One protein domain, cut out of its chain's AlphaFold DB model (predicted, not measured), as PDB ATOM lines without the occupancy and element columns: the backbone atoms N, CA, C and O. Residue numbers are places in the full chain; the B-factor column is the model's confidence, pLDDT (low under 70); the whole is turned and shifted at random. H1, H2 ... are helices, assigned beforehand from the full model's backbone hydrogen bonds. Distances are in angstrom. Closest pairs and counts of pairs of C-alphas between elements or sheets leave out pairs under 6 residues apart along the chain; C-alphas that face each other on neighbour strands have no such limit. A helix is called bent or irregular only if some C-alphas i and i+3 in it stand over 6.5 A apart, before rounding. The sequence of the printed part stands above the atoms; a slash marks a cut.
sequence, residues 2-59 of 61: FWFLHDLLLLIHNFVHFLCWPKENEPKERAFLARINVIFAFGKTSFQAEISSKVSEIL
ATOM      1  N   PHE A   2      28.921 -13.338 -25.077       58.31
ATOM      2  CA  PHE A   2      27.966 -12.818 -24.076       58.31
ATOM      3  C   PHE A   2      28.262 -11.386 -23.579       58.31
ATOM      4  O   PHE A   2      27.345 -10.597 -23.378       58.31
ATOM      5  N   TRP A   3      29.544 -11.032 -23.452       61.81
ATOM      6  CA  TRP A   3      29.987  -9.700 -23.019       61.81
ATOM      7  C   TRP A   3      29.590  -8.585 -24.000       61.81
ATOM      8  O   TRP A   3      29.064  -7.561 -23.585       61.81
ATOM      9  N   PHE A   4      29.719  -8.835 -25.306       65.75
ATOM     10  CA  PHE A   4      29.323  -7.880 -26.347       65.75
ATOM     11  C   PHE A   4      27.816  -7.590 -26.331       65.75
ATOM     12  O   PHE A   4      27.391  -6.456 -26.536       65.75
ATOM     13  N   LEU A   5      27.003  -8.615 -26.054       73.69
ATOM     14  CA  LEU A   5      25.550  -8.468 -25.972       73.69
ATOM     15  C   LEU A   5      25.138  -7.610 -24.769       73.69
ATOM     16  O   LEU A   5      24.239  -6.780 -24.883       73.69
ATOM     17  N   HIS A   6      25.814  -7.798 -23.634       78.56
ATOM     18  CA  HIS A   6      25.597  -7.011 -22.425       78.56
ATOM     19  C   HIS A   6      25.975  -5.538 -22.633       78.56
ATOM     20  O   HIS A   6      25.179  -4.657 -22.313       78.56
ATOM     21  N   ASP A   7      27.136  -5.265 -23.237       74.56
ATOM     22  CA  ASP A   7      27.569  -3.899 -23.558       74.56
ATOM     23  C   ASP A   7      26.628  -3.204 -24.555       74.56
ATOM     24  O   ASP A   7      26.314  -2.022 -24.395       74.56
ATOM     25  N   LEU A   8      26.103  -3.939 -25.541       78.00
ATOM     26  CA  LEU A   8      25.107  -3.425 -26.483       78.00
ATOM     27  C   LEU A   8      23.775  -3.087 -25.793       78.00
ATOM     28  O   LEU A   8      23.191  -2.035 -26.056       78.00
ATOM     29  N   LEU A   9      23.304  -3.942 -24.883       83.12
ATOM     30  CA  LEU A   9      22.094  -3.695 -24.090       83.12
ATOM     31  C   LEU A   9      22.248  -2.466 -23.190       83.12
ATOM     32  O   LEU A   9      21.351  -1.623 -23.133       83.12
ATOM     33  N   LEU A  10      23.406  -2.324 -22.539       82.50
ATOM     34  CA  LEU A  10      23.724  -1.162 -21.713       82.50
ATOM     35  C   LEU A  10      23.770   0.124 -22.548       82.50
ATOM     36  O   LEU A  10      23.325   1.179 -22.094       82.50
ATOM     37  N   LEU A  11      24.290   0.044 -23.774       80.38
ATOM     38  CA  LEU A  11      24.339   1.167 -24.703       80.38
ATOM     39  C   LEU A  11      22.931   1.621 -25.109       80.38
ATOM     40  O   LEU A  11      22.636   2.813 -25.028       80.38
ATOM     41  N   ILE A  12      22.054   0.688 -25.487       81.50
ATOM     42  CA  ILE A  12      20.662   0.987 -25.859       81.50
ATOM     43  C   ILE A  12      19.901   1.572 -24.665       81.50
ATOM     44  O   ILE A  12      19.182   2.557 -24.816       81.50
ATOM     45  N   HIS A  13      20.097   1.022 -23.465       83.25
ATOM     46  CA  HIS A  13      19.478   1.541 -22.247       83.25
ATOM     47  C   HIS A  13      19.886   2.997 -21.969       83.25
ATOM     48  O   HIS A  13      19.028   3.854 -21.748       83.25
ATOM     49  N   ASN A  14      21.185   3.304 -22.054       77.19
ATOM     50  CA  ASN A  14      21.687   4.670 -21.887       77.19
ATOM     51  C   ASN A  14      21.211   5.613 -23.004       77.19
ATOM     52  O   ASN A  14      20.961   6.786 -22.737       77.19
ATOM     53  N   PHE A  15      21.044   5.113 -24.232       75.88
ATOM     54  CA  PHE A  15      20.519   5.888 -25.357       75.88
ATOM     55  C   PHE A  15      19.059   6.296 -25.150       75.88
ATOM     56  O   PHE A  15      18.717   7.468 -25.282       75.88
ATOM     57  N   VAL A  16      18.197   5.344 -24.781       80.19
ATOM     58  CA  VAL A  16      16.777   5.618 -24.512       80.19
ATOM     59  C   VAL A  16      16.645   6.593 -23.344       80.19
ATOM     60  O   VAL A  16      15.899   7.564 -23.432       80.19
ATOM     61  N   HIS A  17      17.433   6.396 -22.285       78.50
ATOM     62  CA  HIS A  17      17.463   7.311 -21.149       78.50
ATOM     63  C   HIS A  17      17.933   8.726 -21.543       78.50
ATOM     64  O   HIS A  17      17.405   9.716 -21.038       78.50
ATOM     65  N   PHE A  18      18.898   8.843 -22.461       70.19
ATOM     66  CA  PHE A  18      19.346  10.126 -23.007       70.19
ATOM     67  C   PHE A  18      18.243  10.826 -23.818       70.19
ATOM     68  O   PHE A  18      18.001  12.013 -23.605       70.19
ATOM     69  N   LEU A  19      17.527  10.097 -24.683       73.88
ATOM     70  CA  LEU A  19      16.416  10.636 -25.479       73.88
ATOM     71  C   LEU A  19      15.233  11.100 -24.619       73.88
ATOM     72  O   LEU A  19      14.587  12.093 -24.947       73.88
ATOM     73  N   CYS A  20      14.952  10.408 -23.513       77.62
ATOM     74  CA  CYS A  20      13.875  10.775 -22.594       77.62
ATOM     75  C   CYS A  20      14.200  11.997 -21.717       77.62
ATOM     76  O   CYS A  20      13.274  12.611 -21.188       77.62
ATOM     77  N   TRP A  21      15.475  12.371 -21.559       72.81
ATOM     78  CA  TRP A  21      15.885  13.520 -20.739       72.81
ATOM     79  C   TRP A  21      16.928  14.406 -21.443       72.81
ATOM     80  O   TRP A  21      18.082  14.473 -21.016       72.81
ATOM     81  N   PRO A  22      16.556  15.136 -22.507       60.75
ATOM     82  CA  PRO A  22      17.511  15.902 -23.314       60.75
ATOM     83  C   PRO A  22      18.057  17.166 -22.617       60.75
ATOM     84  O   PRO A  22      19.055  17.730 -23.054       60.75
ATOM     85  N   LYS A  23      17.430  17.628 -21.525       62.38
ATOM     86  CA  LYS A  23      17.572  19.002 -21.008       62.38
ATOM     87  C   LYS A  23      18.872  19.306 -20.227       62.38
ATOM     88  O   LYS A  23      19.116  20.470 -19.941       62.38
ATOM     89  N   GLU A  24      19.712  18.312 -19.910       59.03
ATOM     90  CA  GLU A  24      20.908  18.480 -19.039       59.03
ATOM     91  C   GLU A  24      22.208  17.812 -19.549       59.03
ATOM     92  O   GLU A  24      23.179  17.682 -18.801       59.03
ATOM     93  N   ASN A  25      22.265  17.331 -20.795       60.97
ATOM     94  CA  ASN A  25      23.191  16.239 -21.126       60.97
ATOM     95  C   ASN A  25      24.311  16.530 -22.149       60.97
ATOM     96  O   ASN A  25      24.960  15.573 -22.566       60.97
ATOM     97  N   GLU A  26      24.644  17.780 -22.493       60.88
ATOM     98  CA  GLU A  26      25.770  18.071 -23.416       60.88
ATOM     99  C   GLU A  26      27.108  17.384 -23.027       60.88
ATOM    100  O   GLU A  26      27.748  16.772 -23.889       60.88
ATOM    101  N   PRO A  27      27.532  17.345 -21.741       62.44
ATOM    102  CA  PRO A  27      28.742  16.614 -21.344       62.44
ATOM    103  C   PRO A  27      28.592  15.088 -21.461       62.44
ATOM    104  O   PRO A  27      29.566  14.369 -21.702       62.44
ATOM    105  N   LYS A  28      27.367  14.577 -21.288       67.75
ATOM    106  CA  LYS A  28      27.042  13.146 -21.358       67.75
ATOM    107  C   LYS A  28      26.954  12.655 -22.799       67.75
ATOM    108  O   LYS A  28      27.304  11.505 -23.046       67.75
ATOM    109  N   GLU A  29      26.575  13.512 -23.744       71.31
ATOM    110  CA  GLU A  29      26.519  13.179 -25.169       71.31
ATOM    111  C   GLU A  29      27.915  12.858 -25.715       71.31
ATOM    112  O   GLU A  29      28.123  11.824 -26.348       71.31
ATOM    113  N   ARG A  30      28.921  13.668 -25.361       74.25
ATOM    114  CA  ARG A  30      30.313  13.424 -25.770       74.25
ATOM    115  C   ARG A  30      30.872  12.123 -25.191       74.25
ATOM    116  O   ARG A  30      31.554  11.378 -25.894       74.25
ATOM    117  N   ALA A  31      30.568  11.828 -23.927       77.31
ATOM    118  CA  ALA A  31      30.961  10.575 -23.287       77.31
ATOM    119  C   ALA A  31      30.237   9.361 -23.899       77.31
ATOM    120  O   ALA A  31      30.833   8.294 -24.052       77.31
ATOM    121  N   PHE A  32      28.972   9.525 -24.283       76.25
ATOM    122  CA  PHE A  32      28.175   8.500 -24.947       76.25
ATOM    123  C   PHE A  32      28.704   8.196 -26.358       76.25
ATOM    124  O   PHE A  32      28.955   7.035 -26.681       76.25
ATOM    125  N   LEU A  33      28.997   9.227 -27.154       78.75
ATOM    126  CA  LEU A  33      29.617   9.089 -28.475       78.75
ATOM    127  C   LEU A  33      31.000   8.431 -28.399       78.75
ATOM    128  O   LEU A  33      31.305   7.555 -29.206       78.75
ATOM    129  N   ALA A  34      31.820   8.782 -27.404       81.31
ATOM    130  CA  ALA A  34      33.111   8.132 -27.188       81.31
ATOM    131  C   ALA A  34      32.958   6.628 -26.902       81.31
ATOM    132  O   ALA A  34      33.696   5.817 -27.458       81.31
ATOM    133  N   ARG A  35      31.966   6.239 -26.088       78.50
ATOM    134  CA  ARG A  35      31.668   4.828 -25.790       78.50
ATOM    135  C   ARG A  35      31.184   4.063 -27.023       78.50
ATOM    136  O   ARG A  35      31.659   2.955 -27.252       78.50
ATOM    137  N   ILE A  36      30.323   4.662 -27.851       78.25
ATOM    138  CA  ILE A  36      29.922   4.080 -29.145       78.25
ATOM    139  C   ILE A  36      31.145   3.853 -30.025       78.25
ATOM    140  O   ILE A  36      31.301   2.777 -30.597       78.25
ATOM    141  N   ASN A  37      32.025   4.847 -30.114       79.62
ATOM    142  CA  ASN A  37      33.192   4.774 -30.981       79.62
ATOM    143  C   ASN A  37      34.160   3.663 -30.539       79.62
ATOM    144  O   ASN A  37      34.711   2.962 -31.382       79.62
ATOM    145  N   VAL A  38      34.314   3.444 -29.226       79.44
ATOM    146  CA  VAL A  38      35.101   2.329 -28.669       79.44
ATOM    147  C   VAL A  38      34.468   0.977 -29.001       79.44
ATOM    148  O   VAL A  38      35.168   0.087 -29.476       79.44
ATOM    149  N   ILE A  39      33.153   0.823 -28.817       76.75
ATOM    150  CA  ILE A  39      32.441  -0.425 -29.139       76.75
ATOM    151  C   ILE A  39      32.526  -0.722 -30.640       76.75
ATOM    152  O   ILE A  39      32.784  -1.856 -31.037       76.75
ATOM    153  N   PHE A  40      32.364   0.297 -31.485       76.44
ATOM    154  CA  PHE A  40      32.428   0.150 -32.935       76.44
ATOM    155  C   PHE A  40      33.846  -0.170 -33.417       76.44
ATOM    156  O   PHE A  40      34.027  -1.058 -34.247       76.44
ATOM    157  N   ALA A  41      34.864   0.497 -32.863       76.94
ATOM    158  CA  ALA A  41      36.262   0.190 -33.140       76.94
ATOM    159  C   ALA A  41      36.612  -1.245 -32.723       76.94
ATOM    160  O   ALA A  41      37.177  -1.981 -33.526       76.94
ATOM    161  N   PHE A  42      36.204  -1.673 -31.526       73.88
ATOM    162  CA  PHE A  42      36.453  -3.024 -31.023       73.88
ATOM    163  C   PHE A  42      35.707  -4.102 -31.823       73.88
ATOM    164  O   PHE A  42      36.255  -5.164 -32.127       73.88
ATOM    165  N   GLY A  43      34.460  -3.823 -32.212       71.38
ATOM    166  CA  GLY A  43      33.684  -4.682 -33.103       71.38
ATOM    167  C   GLY A  43      34.354  -4.817 -34.469       71.38
ATOM    168  O   GLY A  43      34.515  -5.927 -34.970       71.38
ATOM    169  N   LYS A  44      34.837  -3.708 -35.037       71.38
ATOM    170  CA  LYS A  44      35.534  -3.682 -36.324       71.38
ATOM    171  C   LYS A  44      36.864  -4.436 -36.283       71.38
ATOM    172  O   LYS A  44      37.133  -5.198 -37.206       71.38
ATOM    173  N   THR A  45      37.670  -4.286 -35.230       70.94
ATOM    174  CA  THR A  45      38.921  -5.049 -35.088       70.94
ATOM    175  C   THR A  45      38.665  -6.536 -34.881       70.94
ATOM    176  O   THR A  45      39.372  -7.352 -35.461       70.94
ATOM    177  N   SER A  46      37.642  -6.902 -34.104       65.38
ATOM    178  CA  SER A  46      37.276  -8.309 -33.885       65.38
ATOM    179  C   SER A  46      36.788  -8.967 -35.177       65.38
ATOM    180  O   SER A  46      37.214 -10.069 -35.509       65.38
ATOM    181  N   PHE A  47      35.963  -8.262 -35.956       62.53
ATOM    182  CA  PHE A  47      35.462  -8.749 -37.241       62.53
ATOM    183  C   PHE A  47      36.574  -8.825 -38.295       62.53
ATOM    184  O   PHE A  47      36.649  -9.778 -39.063       62.53
ATOM    185  N   GLN A  48      37.482  -7.847 -38.309       66.56
ATOM    186  CA  GLN A  48      38.652  -7.860 -39.183       66.56
ATOM    187  C   GLN A  48      39.619  -8.995 -38.826       66.56
ATOM    188  O   GLN A  48      40.146  -9.638 -39.730       66.56
ATOM    189  N   ALA A  49      39.828  -9.271 -37.538       65.31
ATOM    190  CA  ALA A  49      40.627 -10.404 -37.082       65.31
ATOM    191  C   ALA A  49      39.985 -11.742 -37.475       65.31
ATOM    192  O   ALA A  49      40.680 -12.634 -37.953       65.31
ATOM    193  N   GLU A  50      38.661 -11.867 -37.357       64.81
ATOM    194  CA  GLU A  50      37.938 -13.066 -37.788       64.81
ATOM    195  C   GLU A  50      38.029 -13.275 -39.308       64.81
ATOM    196  O   GLU A  50      38.305 -14.384 -39.764       64.81
ATOM    197  N   ILE A  51      37.872 -12.210 -40.101       64.94
ATOM    198  CA  ILE A  51      38.058 -12.266 -41.558       64.94
ATOM    199  C   ILE A  51      39.506 -12.634 -41.898       64.94
ATOM    200  O   ILE A  51      39.725 -13.511 -42.724       64.94
ATOM    201  N   SER A  52      40.496 -12.016 -41.250       67.75
ATOM    202  CA  SER A  52      41.914 -12.316 -41.482       67.75
ATOM    203  C   SER A  52      42.264 -13.762 -41.132       67.75
ATOM    204  O   SER A  52      43.023 -14.393 -41.861       67.75
ATOM    205  N   SER A  53      41.700 -14.300 -40.048       67.25
ATOM    206  CA  SER A  53      41.870 -15.702 -39.656       67.25
ATOM    207  C   SER A  53      41.297 -16.640 -40.713       67.25
ATOM    208  O   SER A  53      41.978 -17.564 -41.144       67.25
ATOM    209  N   LYS A  54      40.074 -16.372 -41.187       66.94
ATOM    210  CA  LYS A  54      39.436 -17.188 -42.228       66.94
ATOM    211  C   LYS A  54      40.152 -17.079 -43.574       66.94
ATOM    212  O   LYS A  54      40.239 -18.061 -44.292       66.94
ATOM    213  N   VAL A  55      40.710 -15.915 -43.912       62.72
ATOM    214  CA  VAL A  55      41.518 -15.731 -45.132       62.72
ATOM    215  C   VAL A  55      42.860 -16.466 -45.031       62.72
ATOM    216  O   VAL A  55      43.294 -17.060 -46.015       62.72
ATOM    217  N   SER A  56      43.485 -16.492 -43.849       61.81
ATOM    218  CA  SER A  56      44.705 -17.273 -43.599       61.81
ATOM    219  C   SER A  56      44.476 -18.785 -43.656       61.81
ATOM    220  O   SER A  56      45.411 -19.510 -43.968       61.81
ATOM    221  N   GLU A  57      43.272 -19.269 -43.352       60.84
ATOM    222  CA  GLU A  57      42.902 -20.684 -43.519       60.84
ATOM    223  C   GLU A  57      42.672 -21.070 -44.989       60.84
ATOM    224  O   GLU A  57      42.822 -22.236 -45.349       60.84
ATOM    225  N   ILE A  58      42.296 -20.109 -45.842       63.06
ATOM    226  CA  ILE A  58      41.966 -20.350 -47.256       63.06
ATOM    227  C   ILE A  58      43.207 -20.261 -48.161       63.06
ATOM    228  O   ILE A  58      43.231 -20.879 -49.226       63.06
ATOM    229  N   LEU A  59      44.243 -19.516 -47.764       52.41
ATOM    230  CA  LEU A  59      45.508 -19.449 -48.497       52.41
ATOM    231  C   LEU A  59      46.462 -20.550 -47.996       52.41
ATOM    232  O   LEU A  59      46.914 -20.464 -46.855       52.41
TER     233      LEU A  59
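Overview. This is residues 2 to 59 of the 61 residues of an uncharacterized protein of Flavobacterium sp. BFFFF2 (UniProt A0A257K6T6). Two helices of unequal length, H1 and the longer H2, run opposite ways at a shallow tilt of 28 degrees, joined at one end by a tight link and coming nearest to each other at Leu 11 of H1 and Ile 36 of H2, while H2 reaches well past the first residue of H1. Residues 44 to 59, of which 44 to 58 belong to H2, stick out as a free arm, and residues 19 to 27 around the turn stand free at the other end. The printed part has 58 residues with two named helices, H1 then H2, and no named strand; its class is all helix. It is only just extended, close to loose, with a radius of gyration of the C-alphas of 15.9 A, and it spans 55 by 20 by 13 A.

Along the chain. H1 covers residues 2 to 20 and measures 27.5 A from C-alpha 2 at (27.966, -12.818, -24.076) to C-alpha 20 at (13.875, 10.775, -22.594). H2 covers residues 26 to 58 and measures 48.0 A, from C-alpha 26 to C-alpha 58 at (41.966, -20.350, -47.256). Neither helix is bent.

Arrangement. H1 and H2 are close but not clearly touching, with 1 pair of C-alphas within 8 A. Their closest C-alphas, those of Leu 11 and Ile 36, are 7.7 A apart. Their lines stand at a shallow tilt of 28 degrees, and they run opposite ways. In H1 every O i to N i+4 pair is within hydrogen-bond range; in H2 27 of 29 are.

Size, cuts and confidence. The two C-alphas farthest apart, those of Lys 23 and Leu 59, are 54.9 A apart. The printed part has no cut, and the link from H1 to H2, 5 residues, is tight. Without the stretches that stand free, the body has 33 residues and spans 25 by 18 by 8 A. The mean pLDDT of the printed part is 71.2; residues 2 to 4, 22 to 28 and 46 to 59 are under 70.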